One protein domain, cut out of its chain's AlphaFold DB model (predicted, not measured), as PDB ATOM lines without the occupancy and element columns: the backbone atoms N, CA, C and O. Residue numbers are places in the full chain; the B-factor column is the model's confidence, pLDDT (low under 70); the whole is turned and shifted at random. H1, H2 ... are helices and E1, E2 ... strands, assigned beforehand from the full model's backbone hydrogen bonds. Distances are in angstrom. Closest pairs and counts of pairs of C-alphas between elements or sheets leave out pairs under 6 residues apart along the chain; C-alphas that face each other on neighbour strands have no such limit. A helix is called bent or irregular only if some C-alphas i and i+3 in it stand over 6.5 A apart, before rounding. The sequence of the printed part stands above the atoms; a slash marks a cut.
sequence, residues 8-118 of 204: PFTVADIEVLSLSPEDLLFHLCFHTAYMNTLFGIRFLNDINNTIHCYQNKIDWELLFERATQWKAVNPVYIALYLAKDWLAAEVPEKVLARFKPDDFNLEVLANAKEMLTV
ATOM      1  N   PRO A   8     -50.961  32.221 -21.918       91.88
ATOM      2  CA  PRO A   8     -51.823  33.391 -21.839       91.88
ATOM      3  C   PRO A   8     -52.719  33.342 -20.597       91.88
ATOM      4  O   PRO A   8     -53.256  32.291 -20.239       91.88
ATOM      5  N   PHE A   9     -52.871  34.487 -19.947       91.12
ATOM      6  CA  PHE A   9     -53.717  34.704 -18.784       91.12
ATOM      7  C   PHE A   9     -54.329  36.102 -18.878       91.12
ATOM      8  O   PHE A   9     -53.707  37.012 -19.421       91.12
ATOM      9  N   THR A  10     -55.538  36.289 -18.361       93.00
ATOM     10  CA  THR A  10     -56.252  37.564 -18.486       93.00
ATOM     11  C   THR A  10     -56.441  38.186 -17.113       93.00
ATOM     12  O   THR A  10     -56.997  37.558 -16.213       93.00
ATOM     13  N   VAL A  11     -55.993  39.431 -16.958       91.62
ATOM     14  CA  VAL A  11     -56.158  40.228 -15.735       91.62
ATOM     15  C   VAL A  11     -56.846  41.529 -16.101       91.62
ATOM     16  O   VAL A  11     -56.286  42.312 -16.859       91.62
ATOM     17  N   ALA A  12     -58.043  41.767 -15.557       91.56
ATOM     18  CA  ALA A  12     -58.833  42.971 -15.844       91.56
ATOM     19  C   ALA A  12     -58.939  43.261 -17.359       91.56
ATOM     20  O   ALA A  12     -58.648  44.366 -17.807       91.56
ATOM     21  N   ASP A  13     -59.289  42.228 -18.134       92.62
ATOM     22  CA  ASP A  13     -59.414  42.249 -19.602       92.62
ATOM     23  C   ASP A  13     -58.115  42.523 -20.385       92.62
ATOM     24  O   ASP A  13     -58.139  42.700 -21.601       92.62
ATOM     25  N   ILE A  14     -56.963  42.499 -19.713       94.94
ATOM     26  CA  ILE A  14     -55.645  42.613 -20.340       94.94
ATOM     27  C   ILE A  14     -55.035  41.218 -20.462       94.94
ATOM     28  O   ILE A  14     -54.864  40.514 -19.462       94.94
ATOM     29  N   GLU A  15     -54.689  40.821 -21.686       94.88
ATOM     30  CA  GLU A  15     -53.915  39.603 -21.928       94.88
ATOM     31  C   GLU A  15     -52.459  39.791 -21.499       94.88
ATOM     32  O   GLU A  15     -51.767  40.724 -21.913       94.88
ATOM     33  N   VAL A  16     -51.986  38.866 -20.673       94.62
ATOM     34  CA  VAL A  16     -50.612  38.783 -20.188       94.62
ATOM     35  C   VAL A  16     -50.111  37.348 -20.307       94.62
ATOM     36  O   VAL A  16     -50.888  36.403 -20.437       94.62
ATOM     37  N   LEU A  17     -48.795  37.160 -20.243       94.56
ATOM     38  CA  LEU A  17     -48.211  35.832 -20.080       94.56
ATOM     39  C   LEU A  17     -48.026  35.538 -18.593       94.56
ATOM     40  O   LEU A  17     -47.458  36.344 -17.857       94.56
ATOM     41  N   SER A  18     -48.476  34.364 -18.170       93.19
ATOM     42  CA  SER A  18     -48.264  33.821 -16.831       93.19
ATOM     43  C   SER A  18     -47.471  32.522 -16.912       93.19
ATOM     44  O   SER A  18     -47.408  31.873 -17.956       93.19
ATOM     45  N   LEU A  19     -46.876  32.120 -15.791       93.31
ATOM     46  CA  LEU A  19     -46.293  30.792 -15.646       93.31
ATOM     47  C   LEU A  19     -47.331  29.703 -15.935       93.31
ATOM     48  O   LEU A  19     -48.525  29.877 -15.666       93.31
ATOM     49  N   SER A  20     -46.854  28.571 -16.455       93.81
ATOM     50  CA  SER A  20     -47.647  27.345 -16.480       93.81
ATOM     51  C   SER A  20     -48.033  26.942 -15.045       93.81
ATOM     52  O   SER A  20     -47.341  27.327 -14.095       93.81
ATOM     53  N   PRO A  21     -49.115  26.172 -14.845       94.06
ATOM     54  CA  PRO A  21     -49.477  25.657 -13.524       94.06
ATOM     55  C   PRO A  21     -48.325  24.910 -12.846       94.06
ATOM     56  O   PRO A  21     -48.108  25.060 -11.646       94.06
ATOM     57  N   GLU A  22     -47.567  24.139 -13.624       95.06
ATOM     58  CA  GLU A  22     -46.443  23.336 -13.157       95.06
ATOM     59  C   GLU A  22     -45.260  24.219 -12.752       95.06
ATOM     60  O   GLU A  22     -44.700  24.035 -11.674       95.06
ATOM     61  N   ASP A  23     -44.911  25.216 -13.571       93.69
ATOM     62  CA  ASP A  23     -43.811  26.137 -13.274       93.69
ATOM     63  C   ASP A  23     -44.165  27.086 -12.114       93.69
ATOM     64  O   ASP A  23     -43.302  27.395 -11.291       93.69
ATOM     65  N   LEU A  24     -45.428  27.514 -11.994       93.75
ATOM     66  CA  LEU A  24     -45.922  28.279 -10.845       93.75
ATOM     67  C   LEU A  24     -45.853  27.443  -9.565       93.75
ATOM     68  O   LEU A  24     -45.314  27.901  -8.558       93.75
ATOM     69  N   LEU A  25     -46.365  26.213  -9.600       94.62
ATOM     70  CA  LEU A  25     -46.350  25.327  -8.441       94.62
ATOM     71  C   LEU A  25     -44.916  24.960  -8.043       94.62
ATOM     72  O   LEU A  25     -44.584  24.979  -6.857       94.62
ATOM     73  N   PHE A  26     -44.040  24.710  -9.020       92.81
ATOM     74  CA  PHE A  26     -42.609  24.530  -8.791       92.81
ATOM     75  C   PHE A  26     -41.994  25.759  -8.124       92.81
ATOM     76  O   PHE A  26     -41.312  25.622  -7.111       92.81
ATOM     77  N   HIS A  27     -42.252  26.954  -8.665       89.69
ATOM     78  CA  HIS A  27     -41.745  28.210  -8.124       89.69
ATOM     79  C   HIS A  27     -42.161  28.401  -6.667       89.69
ATOM     80  O   HIS A  27     -41.305  28.676  -5.829       89.69
ATOM     81  N   LEU A  28     -43.445  28.201  -6.363       90.19
ATOM     82  CA  LEU A  28     -43.983  28.279  -5.011       90.19
ATOM     83  C   LEU A  28     -43.236  27.301  -4.090       90.19
ATOM     84  O   LEU A  28     -42.593  27.719  -3.125       90.19
ATOM     85  N   CYS A  29     -43.248  26.009  -4.418       88.12
ATOM     86  CA  CYS A  29     -42.578  24.963  -3.647       88.12
ATOM     87  C   CYS A  29     -41.083  25.246  -3.411       88.12
ATOM     88  O   CYS A  29     -40.594  25.149  -2.282       88.12
ATOM     89  N   PHE A  30     -40.359  25.619  -4.467       81.62
ATOM     90  CA  PHE A  30     -38.924  25.875  -4.420       81.62
ATOM     91  C   PHE A  30     -38.585  27.135  -3.622       81.62
ATOM     92  O   PHE A  30     -37.700  27.093  -2.766       81.62
ATOM     93  N   HIS A  31     -39.290  28.244  -3.871       75.75
ATOM     94  CA  HIS A  31     -39.032  29.517  -3.203       75.75
ATOM     95  C   HIS A  31     -39.116  29.351  -1.686       75.75
ATOM     96  O   HIS A  31     -38.245  29.829  -0.956       75.75
ATOM     97  N   THR A  32     -40.136  28.660  -1.198       65.50
ATOM     98  CA  THR A  32     -40.391  28.566   0.240       65.50
ATOM     99  C   THR A  32     -39.357  27.717   0.954       65.50
ATOM    100  O   THR A  32     -38.881  28.090   2.029       65.50
ATOM    101  N   ALA A  33     -38.958  26.605   0.348       63.62
ATOM    102  CA  ALA A  33     -37.974  25.730   0.956       63.62
ATOM    103  C   ALA A  33     -36.538  26.272   0.831       63.62
ATOM    104  O   ALA A  33     -35.737  26.091   1.744       63.62
ATOM    105  N   TYR A  34     -36.203  26.970  -0.262       59.62
ATOM    106  CA  TYR A  34     -34.846  27.476  -0.498       59.62
ATOM    107  C   TYR A  34     -34.545  28.778   0.257       59.62
ATOM    108  O   TYR A  34     -33.448  28.958   0.787       59.62
ATOM    109  N   MET A  35     -35.514  29.691   0.362       54.16
ATOM    110  CA  MET A  35     -35.301  30.974   1.044       54.16
ATOM    111  C   MET A  35     -35.388  30.863   2.577       54.16
ATOM    112  O   MET A  35     -35.221  31.867   3.262       54.16
ATOM    113  N   ASN A  36     -35.591  29.657   3.140       52.78
ATOM    114  CA  ASN A  36     -35.858  29.432   4.576       52.78
ATOM    115  C   ASN A  36     -36.970  30.324   5.123       52.78
ATOM    116  O   ASN A  36     -37.021  30.686   6.298       52.78
ATOM    117  N   THR A  37     -37.878  30.666   4.228       51.78
ATOM    118  CA  THR A  37     -39.049  31.455   4.485       51.78
ATOM    119  C   THR A  37     -40.240  30.542   4.280       51.78
ATOM    120  O   THR A  37     -41.023  30.696   3.346       51.78
ATOM    121  N   LEU A  38     -40.356  29.544   5.155       52.97
ATOM    122  CA  LEU A  38     -41.627  28.881   5.422       52.97
ATOM    123  C   LEU A  38     -42.558  29.968   5.987       52.97
ATOM    124  O   LEU A  38     -42.631  30.172   7.194       52.97
ATOM    125  N   PHE A  39     -43.134  30.768   5.083       59.31
ATOM    126  CA  PHE A  39     -43.854  32.021   5.324       59.31
ATOM    127  C   PHE A  39     -45.222  31.754   5.958       59.31
ATOM    128  O   PHE A  39     -46.266  31.996   5.346       59.31
ATOM    129  N   GLY A  40     -45.213  31.198   7.170       61.34
ATOM    130  CA  GLY A  40     -46.415  30.767   7.866       61.34
ATOM    131  C   GLY A  40     -47.358  29.963   6.964       61.34
ATOM    132  O   GLY A  40     -46.972  29.351   5.966       61.34
ATOM    133  N   ILE A  41     -48.642  30.000   7.291       76.50
ATOM    134  CA  ILE A  41     -49.664  29.260   6.544       76.50
ATOM    135  C   ILE A  41     -50.010  29.889   5.185       76.50
ATOM    136  O   ILE A  41     -50.584  29.218   4.330       76.50
ATOM    137  N   ARG A  42     -49.645  31.164   4.954       80.88
ATOM    138  CA  ARG A  42     -49.987  31.899   3.724       80.88
ATOM    139  C   ARG A  42     -49.422  31.214   2.489       80.88
ATOM    140  O   ARG A  42     -50.132  31.032   1.511       80.88
ATOM    141  N   PHE A  43     -48.172  30.785   2.562       81.38
ATOM    142  CA  PHE A  43     -47.554  30.086   1.450       81.38
ATOM    143  C   PHE A  43     -48.238  28.744   1.137       81.38
ATOM    144  O   PHE A  43     -48.478  28.416  -0.025       81.38
ATOM    145  N   LEU A  44     -48.572  27.968   2.174       87.38
ATOM    146  CA  LEU A  44     -49.303  26.716   1.977       87.38
ATOM    147  C   LEU A  44     -50.659  26.989   1.323       87.38
ATOM    148  O   LEU A  44     -51.104  26.199   0.496       87.38
ATOM    149  N   ASN A  45     -51.290  28.118   1.655       90.56
ATOM    150  CA  ASN A  45     -52.529  28.553   1.027       90.56
ATOM    151  C   ASN A  45     -52.332  28.910  -0.454       90.56
ATOM    152  O   ASN A  45     -53.175  28.552  -1.269       90.56
ATOM    153  N   ASP A  46     -51.222  29.544  -0.832       91.88
ATOM    154  CA  ASP A  46     -50.908  29.818  -2.241       91.88
ATOM    155  C   ASP A  46     -50.708  28.514  -3.038       91.88
ATOM    156  O   ASP A  46     -51.257  28.373  -4.135       91.88
ATOM    157  N   ILE A  47     -50.011  27.519  -2.467       94.06
ATOM    158  CA  ILE A  47     -49.934  26.162  -3.043       94.06
ATOM    159  C   ILE A  47     -51.333  25.560  -3.173       94.06
ATOM    160  O   ILE A  47     -51.702  25.092  -4.250       94.06
ATOM    161  N   ASN A  48     -52.102  25.555  -2.083       95.94
ATOM    162  CA  ASN A  48     -53.408  24.912  -2.033       95.94
ATOM    163  C   ASN A  48     -54.360  25.509  -3.076       95.94
ATOM    164  O   ASN A  48     -54.969  24.777  -3.848       95.94
ATOM    165  N   ASN A  49     -54.417  26.839  -3.170       96.00
ATOM    166  CA  ASN A  49     -55.240  27.535  -4.156       96.00
ATOM    167  C   ASN A  49     -54.755  27.299  -5.586       96.00
ATOM    168  O   ASN A  49     -55.579  27.166  -6.485       96.00
ATOM    169  N   THR A  50     -53.442  27.203  -5.812       96.06
ATOM    170  CA  THR A  50     -52.902  26.853  -7.134       96.06
ATOM    171  C   THR A  50     -53.359  25.452  -7.543       96.06
ATOM    172  O   THR A  50     -53.895  25.270  -8.637       96.06
ATOM    173  N   ILE A  51     -53.228  24.472  -6.645       97.00
ATOM    174  CA  ILE A  51     -53.687  23.097  -6.882       97.00
ATOM    175  C   ILE A  51     -55.195  23.072  -7.127       97.00
ATOM    176  O   ILE A  51     -55.644  22.481  -8.105       97.00
ATOM    177  N   HIS A  52     -55.968  23.764  -6.295       96.50
ATOM    178  CA  HIS A  52     -57.418  23.823  -6.414       96.50
ATOM    179  C   HIS A  52     -57.892  24.538  -7.690       96.50
ATOM    180  O   HIS A  52     -58.892  24.145  -8.280       96.50
ATOM    181  N   CYS A  53     -57.184  25.568  -8.154       95.38
ATOM    182  CA  CYS A  53     -57.557  26.316  -9.355       95.38
ATOM    183  C   CYS A  53     -57.281  25.526 -10.643       95.38
ATOM    184  O   CYS A  53     -58.040  25.621 -11.611       95.38
ATOM    185  N   TYR A  54     -56.178  24.775 -10.687       94.75
ATOM    186  CA  TYR A  54     -55.758  24.065 -11.897       94.75
ATOM    187  C   TYR A  54     -56.163  22.587 -11.908       94.75
ATOM    188  O   TYR A  54     -56.379  22.041 -12.989       94.75
ATOM    189  N   GLN A  55     -56.341  21.956 -10.746       93.00
ATOM    190  CA  GLN A  55     -56.812  20.578 -10.568       93.00
ATOM    191  C   GLN A  55     -56.146  19.598 -11.554       93.00
ATOM    192  O   GLN A  55     -54.924  19.475 -11.614       93.00
ATOM    193  N   ASN A  56     -56.955  18.941 -12.391       91.88
ATOM    194  CA  ASN A  56     -56.541  17.946 -13.382       91.88
ATOM    195  C   ASN A  56     -55.712  18.519 -14.544       91.88
ATOM    196  O   ASN A  56     -55.285  17.759 -15.408       91.88
ATOM    197  N   LYS A  57     -55.515  19.843 -14.610       93.75
ATOM    198  CA  LYS A  57     -54.673  20.499 -15.621       93.75
ATOM    199  C   LYS A  57     -53.195  20.522 -15.239       93.75
ATOM    200  O   LYS A  57     -52.403  20.956 -16.068       93.75
ATOM    201  N   ILE A  58     -52.854  20.127 -14.010       95.81
ATOM    202  CA  ILE A  58     -51.470  20.049 -13.539       95.81
ATOM    203  C   ILE A  58     -50.854  18.744 -14.036       95.81
ATOM    204  O   ILE A  58     -51.282  17.653 -13.648       95.81
ATOM    205  N   ASP A  59     -49.809  18.865 -14.847       95.81
ATOM    206  CA  ASP A  59     -48.925  17.755 -15.176       95.81
ATOM    207  C   ASP A  59     -47.896  17.538 -14.054       95.81
ATOM    208  O   ASP A  59     -46.877  18.223 -13.925       95.81
ATOM    209  N   TRP A  60     -48.183  16.555 -13.203       96.44
ATOM    210  CA  TRP A  60     -47.332  16.207 -12.069       96.44
ATOM    211  C   TRP A  60     -46.000  15.560 -12.470       96.44
ATOM    212  O   TRP A  60     -45.037  15.670 -11.709       96.44
ATOM    213  N   GLU A  61     -45.925  14.903 -13.632       95.31
ATOM    214  CA  GLU A  61     -44.659  14.342 -14.121       95.31
ATOM    215  C   GLU A  61     -43.752  15.464 -14.612       95.31
ATOM    216  O   GLU A  61     -42.580  15.504 -14.242       95.31
ATOM    217  N   LEU A  62     -44.306  16.453 -15.322       93.81
ATOM    218  CA  LEU A  62     -43.550  17.644 -15.701       93.81
ATOM    219  C   LEU A  62     -43.022  18.391 -14.465       93.81
ATOM    220  O   LEU A  62     -41.851  18.775 -14.429       93.81
ATOM    221  N   LEU A  63     -43.842  18.550 -13.418       95.19
ATOM    222  CA  LEU A  63     -43.384  19.123 -12.147       95.19
ATOM    223  C   LEU A  63     -42.202  18.330 -11.560       95.19
ATOM    224  O   LEU A  63     -41.233  18.926 -11.082       95.19
ATOM    225  N   PHE A  64     -42.265  16.996 -11.594       94.75
ATOM    226  CA  PHE A  64     -41.206  16.124 -11.085       94.75
ATOM    227  C   PHE A  64     -39.919  16.224 -11.909       94.75
ATOM    228  O   PHE A  64     -38.823  16.310 -11.346       94.75
ATOM    229  N   GLU A  65     -40.029  16.273 -13.235       93.00
ATOM    230  CA  GLU A  65     -38.898  16.492 -14.136       93.00
ATOM    231  C   GLU A  65     -38.221  17.835 -13.858       93.00
ATOM    232  O   GLU A  65     -36.997  17.888 -13.709       93.00
ATOM    233  N   ARG A  66     -39.001  18.915 -13.708       90.25
ATOM    234  CA  ARG A  66     -38.479  20.240 -13.341       90.25
ATOM    235  C   ARG A  66     -37.781  20.204 -11.987       90.25
ATOM    236  O   ARG A  66     -36.641  20.655 -11.879       90.25
ATOM    237  N   ALA A  67     -38.408  19.611 -10.976       90.19
ATOM    238  CA  ALA A  67     -37.802  19.479  -9.658       90.19
ATOM    239  C   ALA A  67     -36.488  18.688  -9.705       90.19
ATOM    240  O   ALA A  67     -35.512  19.083  -9.073       90.19
ATOM    241  N   THR A  68     -36.419  17.628 -10.507       90.56
ATOM    242  CA  THR A  68     -35.203  16.824 -10.684       90.56
ATOM    243  C   THR A  68     -34.096  17.611 -11.386       90.56
ATOM    244  O   THR A  68     -32.965  17.644 -10.900       90.56
ATOM    245  N   GLN A  69     -34.414  18.308 -12.484       89.19
ATOM    246  CA  GLN A  69     -33.469  19.158 -13.227       89.19
ATOM    247  C   GLN A  69     -32.820  20.220 -12.329       89.19
ATOM    248  O   GLN A  69     -31.639  20.531 -12.481       89.19
ATOM    249  N   TRP A  70     -33.586  20.749 -11.375       85.44
ATOM    250  CA  TRP A  70     -33.148  21.780 -10.436       85.44
ATOM    251  C   TRP A  70     -32.623  21.234  -9.102       85.44
ATOM    252  O   TRP A  70     -32.312  22.030  -8.219       85.44
ATOM    253  N   LYS A  71     -32.513  19.905  -8.937       84.75
ATOM    254  CA  LYS A  71     -32.132  19.248  -7.666       84.75
ATOM    255  C   LYS A  71     -32.985  19.713  -6.478       84.75
ATOM    256  O   LYS A  71     -32.517  19.909  -5.364       84.75
ATOM    257  N   ALA A  72     -34.269  19.895  -6.744       85.31
ATOM    258  CA  ALA A  72     -35.259  20.474  -5.852       85.31
ATOM    259  C   ALA A  72     -36.398  19.492  -5.517       85.31
ATOM    260  O   ALA A  72     -37.480  19.908  -5.109       85.31
ATOM    261  N   VAL A  73     -36.185  18.183  -5.667       88.69
ATOM    262  CA  VAL A  73     -37.217  17.164  -5.393       88.69
ATOM    263  C   VAL A  73     -37.653  17.196  -3.926       88.69
ATOM    264  O   VAL A  73     -38.837  17.321  -3.633       88.69
ATOM    265  N   ASN A  74     -36.697  17.171  -3.000       84.50
ATOM    266  CA  ASN A  74     -36.961  17.162  -1.562       84.50
ATOM    267  C   ASN A  74     -37.670  18.437  -1.065       84.50
ATOM    268  O   ASN A  74     -38.655  18.305  -0.336       84.50
ATOM    269  N   PRO A  75     -37.244  19.664  -1.439       81.75
ATOM    270  CA  PRO A  75     -37.990  20.861  -1.059       81.75
ATOM    271  C   PRO A  75     -39.424  20.870  -1.608       81.75
ATOM    272  O   PRO A  75     -40.348  21.249  -0.888       81.75
ATOM    273  N   VAL A  76     -39.636  20.385  -2.839       90.19
ATOM    274  CA  VAL A  76     -40.982  20.263  -3.421       90.19
ATOM    275  C   VAL A  76     -41.826  19.230  -2.675       90.19
ATOM    276  O   VAL A  76     -42.974  19.515  -2.341       90.19
ATOM    277  N   TYR A  77     -41.252  18.075  -2.335       91.44
ATOM    278  CA  TYR A  77     -41.916  17.054  -1.525       91.44
ATOM    279  C   TYR A  77     -42.412  17.614  -0.189       91.44
ATOM    280  O   TYR A  77     -43.580  17.446   0.152       91.44
ATOM    281  N   ILE A  78     -41.542  18.310   0.551       87.25
ATOM    282  CA  ILE A  78     -41.876  18.884   1.861       87.25
ATOM    283  C   ILE A  78     -43.025  19.886   1.725       87.25
ATOM    284  O   ILE A  78     -43.990  19.812   2.483       87.25
ATOM    285  N   ALA A  79     -42.954  20.795   0.749       89.25
ATOM    286  CA  ALA A  79     -43.982  21.809   0.537       89.25
ATOM    287  C   ALA A  79     -45.350  21.192   0.189       89.25
ATOM    288  O   ALA A  79     -46.358  21.548   0.802       89.25
ATOM    289  N   LEU A  80     -45.382  20.224  -0.736       93.50
ATOM    290  CA  LEU A  80     -46.610  19.520  -1.119       93.50
ATOM    291  C   LEU A  80     -47.181  18.685   0.033       93.50
ATOM    292  O   LEU A  80     -48.392  18.692   0.255       93.50
ATOM    293  N   TYR A  81     -46.319  17.997   0.788       92.19
ATOM    294  CA  TYR A  81     -46.729  17.223   1.956       92.19
ATOM    295  C   TYR A  81     -47.376  18.123   3.011       92.19
ATOM    296  O   TYR A  81     -48.456  17.809   3.499       92.19
ATOM    297  N   LEU A  82     -46.756  19.261   3.336       89.62
ATOM    298  CA  LEU A  82     -47.285  20.197   4.332       89.62
ATOM    299  C   LEU A  82     -48.597  20.842   3.875       89.62
ATOM    300  O   LEU A  82     -49.520  20.962   4.677       89.62
ATOM    301  N   ALA A  83     -48.715  21.212   2.596       92.50
ATOM    302  CA  ALA A  83     -49.959  21.752   2.051       92.50
ATOM    303  C   ALA A  83     -51.103  20.730   2.144       92.50
ATOM    304  O   ALA A  83     -52.221  21.078   2.526       92.50
ATOM    305  N   LYS A  84     -50.821  19.453   1.861       94.62
ATOM    306  CA  LYS A  84     -51.792  18.370   2.030       94.62
ATOM    307  C   LYS A  84     -52.139  18.128   3.500       94.62
ATOM    308  O   LYS A  84     -53.313  18.039   3.834       94.62
ATOM    309  N   ASP A  85     -51.143  18.027   4.373       92.44
ATOM    310  CA  ASP A  85     -51.325  17.683   5.787       92.44
ATOM    311  C   ASP A  85     -52.081  18.773   6.565       92.44
ATOM    312  O   ASP A  85     -52.924  18.465   7.401       92.44
ATOM    313  N   TRP A  86     -51.802  20.053   6.293       91.38
ATOM    314  CA  TRP A  86     -52.369  21.167   7.068       91.38
ATOM    315  C   TRP A  86     -53.590  21.815   6.423       91.38
ATOM    316  O   TRP A  86     -54.459  22.306   7.140       91.38
ATOM    317  N   LEU A  87     -53.654  21.846   5.090       93.19
ATOM    318  CA  LEU A  87     -54.722  22.523   4.346       93.19
ATOM    319  C   LEU A  87     -55.554  21.576   3.478       93.19
ATOM    320  O   LEU A  87     -56.389  22.045   2.710       93.19
ATOM    321  N   ALA A  88     -55.340  20.260   3.596       95.19
ATOM    322  CA  ALA A  88     -56.032  19.244   2.807       95.19
ATOM    323  C   ALA A  88     -55.907  19.455   1.286       95.19
ATOM    324  O   ALA A  88     -56.817  19.104   0.536       95.19
ATOM    325  N   ALA A  89     -54.776  20.004   0.826       96.12
ATOM    326  CA  ALA A  89     -54.525  20.189  -0.599       96.12
ATOM    327  C   ALA A  89     -54.661  18.875  -1.380       96.12
ATOM    328  O   ALA A  89     -54.181  17.821  -0.948       96.12
ATOM    329  N   GLU A  90     -55.275  18.952  -2.563       96.50
ATOM    330  CA  GLU A  90     -55.623  17.811  -3.423       96.50
ATOM    331  C   GLU A  90     -54.401  17.226  -4.164       96.50
ATOM    332  O   GLU A  90     -54.427  16.982  -5.368       96.50
ATOM    333  N   VAL A  91     -53.300  16.990  -3.446       96.50
ATOM    334  CA  VAL A  91     -52.113  16.314  -3.980       96.50
ATOM    335  C   VAL A  91     -52.384  14.802  -4.022       96.50
ATOM    336  O   VAL A  91     -52.624  14.198  -2.963       96.50
ATOM    337  N   PRO A  92     -52.324  14.150  -5.200       95.81
ATOM    338  CA  PRO A  92     -52.533  12.710  -5.297       95.81
ATOM    339  C   PRO A  92     -51.460  11.921  -4.533       95.81
ATOM    340  O   PRO A  92     -50.275  12.242  -4.617       95.81
ATOM    341  N   GLU A  93     -51.836  10.825  -3.865       94.38
ATOM    342  CA  GLU A  93     -50.877   9.997  -3.103       94.38
ATOM    343  C   GLU A  93     -49.725   9.478  -3.967       94.38
ATOM    344  O   GLU A  93     -48.574   9.472  -3.541       94.38
ATOM    345  N   LYS A  94     -50.019   9.105  -5.218       95.25
ATOM    346  CA  LYS A  94     -49.002   8.672  -6.187       95.25
ATOM    347  C   LYS A  94     -47.940   9.746  -6.447       95.25
ATOM    348  O   LYS A  94     -46.782   9.410  -6.655       95.25
ATOM    349  N   VAL A  95     -48.329  11.023  -6.407       95.44
ATOM    350  CA  VAL A  95     -47.419  12.156  -6.602       95.44
ATOM    351  C   VAL A  95     -46.540  12.301  -5.368       95.44
ATOM    352  O   VAL A  95     -45.323  12.322  -5.497       95.44
ATOM    353  N   LEU A  96     -47.114  12.305  -4.162       94.50
ATOM    354  CA  LEU A  96     -46.301  12.357  -2.943       94.50
ATOM    355  C   LEU A  96     -45.339  11.174  -2.837       94.50
ATOM    356  O   LEU A  96     -44.173  11.377  -2.518       94.50
ATOM    357  N   ALA A  97     -45.794   9.961  -3.154       93.88
ATOM    358  CA  ALA A  97     -44.946   8.774  -3.177       93.88
ATOM    359  C   ALA A  97     -43.797   8.904  -4.188       93.88
ATOM    360  O   ALA A  97     -42.683   8.489  -3.893       93.88
ATOM    361  N   ARG A  98     -44.049   9.518  -5.352       94.56
ATOM    362  CA  ARG A  98     -43.035   9.771  -6.383       94.56
ATOM    363  C   ARG A  98     -41.984  10.790  -5.946       94.56
ATOM    364  O   ARG A  98     -40.809  10.613  -6.241       94.56
ATOM    365  N   PHE A  99     -42.406  11.846  -5.259       92.62
ATOM    366  CA  PHE A  99     -41.517  12.893  -4.752       92.62
ATOM    367  C   PHE A  99     -40.790  12.501  -3.462       92.62
ATOM    368  O   PHE A  99     -39.828  13.170  -3.086       92.62
ATOM    369  N   LYS A 100     -41.241  11.447  -2.772       90.44
ATOM    370  CA  LYS A 100     -40.669  11.009  -1.502       90.44
ATOM    371  C   LYS A 100     -39.233  10.499  -1.705       90.44
ATOM    372  O   LYS A 100     -39.045   9.518  -2.419       90.44
ATOM    373  N   PRO A 101     -38.235  11.105  -1.046       82.31
ATOM    374  CA  PRO A 101     -36.855  10.625  -1.105       82.31
ATOM    375  C   PRO A 101     -36.693   9.294  -0.363       82.31
ATOM    376  O   PRO A 101     -37.317   9.088   0.684       82.31
ATOM    377  N   ASP A 102     -35.825   8.414  -0.862       79.81
ATOM    378  CA  ASP A 102     -35.557   7.109  -0.237       79.81
ATOM    379  C   ASP A 102     -34.934   7.247   1.165       79.81
ATOM    380  O   ASP A 102     -35.213   6.454   2.063       79.81
ATOM    381  N   ASP A 103     -34.124   8.287   1.376       78.19
ATOM    382  CA  ASP A 103     -33.414   8.595   2.622       78.19
ATOM    383  C   ASP A 103     -34.125   9.657   3.482       78.19
ATOM    384  O   ASP A 103     -33.520  10.295   4.348       78.19
ATOM    385  N   PHE A 104     -35.426   9.867   3.253       75.12
ATOM    386  CA  PHE A 104     -36.159  10.957   3.880       75.12
ATOM    387  C   PHE A 104     -36.284  10.811   5.406       75.12
ATOM    388  O   PHE A 104     -36.931   9.894   5.919       75.12
ATOM    389  N   ASN A 105     -35.729  11.778   6.141       76.12
ATOM    390  CA  ASN A 105     -35.807  11.841   7.598       76.12
ATOM    391  C   ASN A 105     -37.104  12.539   8.057       76.12
ATOM    392  O   ASN A 105     -37.336  13.707   7.750       76.12
ATOM    393  N   LEU A 106     -37.922  11.846   8.857       76.38
ATOM    394  CA  LEU A 106     -39.156  12.390   9.449       76.38
ATOM    395  C   LEU A 106     -38.918  13.632  10.323       76.38
ATOM    396  O   LEU A 106     -39.798  14.486  10.425       76.38
ATOM    397  N   GLU A 107     -37.727  13.768  10.907       72.50
ATOM    398  CA  GLU A 107     -37.312  14.953  11.666       72.50
ATOM    399  C   GLU A 107     -37.363  16.226  10.803       72.50
ATOM    400  O   GLU A 107     -37.726  17.294  11.289       72.50
ATOM    401  N   VAL A 108     -37.112  16.114   9.493       71.44
ATOM    402  CA  VAL A 108     -37.184  17.249   8.560       71.44
ATOM    403  C   VAL A 108     -38.612  17.799   8.463       71.44
ATOM    404  O   VAL A 108     -38.787  19.017   8.397       71.44
ATOM    405  N   LEU A 109     -39.638  16.937   8.510       75.50
ATOM    406  CA  LEU A 109     -41.041  17.375   8.532       75.50
ATOM    407  C   LEU A 109     -41.422  17.993   9.869       75.50
ATOM    408  O   LEU A 109     -42.115  19.006   9.881       75.50
ATOM    409  N   ALA A 110     -40.990  17.393  10.980       73.69
ATOM    410  CA  ALA A 110     -41.249  17.940  12.309       73.69
ATOM    411  C   ALA A 110     -40.691  19.368  12.428       73.69
ATOM    412  O   ALA A 110     -41.403  20.280  12.843       73.69
ATOM    413  N   ASN A 111     -39.471  19.577  11.936       67.88
ATOM    414  CA  ASN A 111     -38.813  20.878  11.949       67.88
ATOM    415  C   ASN A 111     -39.488  21.875  11.006       67.88
ATOM    416  O   ASN A 111     -39.707  23.026  11.378       67.88
ATOM    417  N   ALA A 112     -39.886  21.438   9.806       71.56
ATOM    418  CA  ALA A 112     -40.624  22.298   8.884       71.56
ATOM    419  C   ALA A 112     -41.978  22.745   9.475       71.56
ATOM    420  O   ALA A 112     -42.355  23.910   9.346       71.56
ATOM    421  N   LYS A 113     -42.680  21.845  10.176       75.44
ATOM    422  CA  LYS A 113     -43.916  22.158  10.910       75.44
ATOM    423  C   LYS A 113     -43.669  23.172  12.025       75.44
ATOM    424  O   LYS A 113     -44.414  24.141  12.123       75.44
ATOM    425  N   GLU A 114     -42.621  22.989  12.826       71.06
ATOM    426  CA  GLU A 114     -42.261  23.943  13.882       71.06
ATOM    427  C   GLU A 114     -41.984  25.332  13.290       71.06
ATOM    428  O   GLU A 114     -42.564  26.318  13.744       71.06
ATOM    429  N   MET A 115     -41.201  25.422  12.209       63.97
ATOM    430  CA  MET A 115     -40.901  26.698  11.548       63.97
ATOM    431  C   MET A 115     -42.153  27.424  11.042       63.97
ATOM    432  O   MET A 115     -42.247  28.637  11.210       63.97
ATOM    433  N   LEU A 116     -43.132  26.702  10.486       66.31
ATOM    434  CA  LEU A 116     -44.398  27.288  10.029       66.31
ATOM    435  C   LEU A 116     -45.245  27.879  11.166       66.31
ATOM    436  O   LEU A 116     -46.039  28.786  10.920       66.31
ATOM    437  N   THR A 117     -45.090  27.386  12.400       65.56
ATOM    438  CA  THR A 117     -45.785  27.946  13.575       65.56
ATOM    439  C   THR A 117     -45.123  29.211  14.120       65.56
ATOM    440  O   THR A 117     -45.747  29.968  14.868       65.56
ATOM    441  N   VAL A 118     -43.870  29.482  13.741       58.09
ATOM    442  CA  VAL A 118     -43.177  30.700  14.150       58.09
ATOM    443  C   VAL A 118     -43.524  31.810  13.160       58.09
ATOM    444  O   VAL A 118     -42.947  31.905  12.084       58.09
TER     445      VAL A 118
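Overview. This is residues 8 to 118 of the 204 residues of an uncharacterized protein of Candidatus Thiomargarita nelsonii (UniProt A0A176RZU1). A small strand hairpin, E1 and E2, makes one end of the long axis, and the rest is a body of six helices in which H1 and H2 run side by side as a helical hairpin and H4 crosses both. H3 and H5 pack on this core with H1 and H4, while H6 lies at the end away from the strands. The printed part has 111 residues, in the order E1, E2, H1 to H6, mostly helix, with an antiparallel sheet of two strands. It is compact by its radius of gyration of the C-alphas, 14.0 A, yet elongated, spanning 47 by 30 by 24 A.

Arrangement. E1, residues 8 to 11, and E2, residues 14 to 18, are an antiparallel hairpin, with N 9 and O 16 at 2.8 A and N 11 and O 14 at 3.0 A, within hydrogen-bond range. A tight link joins E2 to H1, residues 21 to 34. H1 touches H2, residues 40 to 57, at a shallow tilt of 22 degrees, opposite ways; the closest C-alphas, Leu 25 and Ile 47, are 6.5 A apart. The hub is H4, residues 73 to 87, which touches five helices. It is about perpendicular, at 83 degrees, to H1, with C-alphas 29 and 76 closest at 5.0 A, and to H2, with C-alphas 44 and 83 closest at 5.0 A. H3, residues 60 to 69, touches H1 at a steep tilt of 45 degrees, with C-alphas 22 and 63 closest at 5.3 A. H3 and H4 only just touch, only at the corner, with C-alphas 67 and 73 closest at 4.9 A. H5, residues 93 to 99, forms a helical hairpin with H4, with C-alphas 77 and 99 closest at 5.3 A. H6, residues 106 to 117, only just touches H4, with 3 pairs of C-alphas within 8 A, the closest those of Ile 78 and Leu 109, 6.9 A. H6 and H2 touch only at their ends, with C-alphas 40 and 116 closest at 4.6 A. Every O i to N i+4 pair is within hydrogen-bond range in H1, H3, H4, H5 and H6, and 11 of 14 in H2.

Along the chain. E1 begins at C-alpha 8 (-51.823, 33.391, -21.839). H2 is 26.9 A long, H4 20.7 A, H1 19.7 A, H6 17.4 A and H3 14.2 A. H2 has a kink of 32 degrees near residue 51 and is irregular, with C-alphas 53 and 56 at 9.3 A. H6 ends at C-alpha 117 (-45.785, 27.946, 13.575).

Size, cuts and confidence. The C-alphas farthest apart, of Asp 13 and Asp 103, are 48.0 A apart. The printed part has no cut and no long link. Mean pLDDT of the printed part is 85.9; residues 32 to 40, 111 and 115 to 118 are under 70.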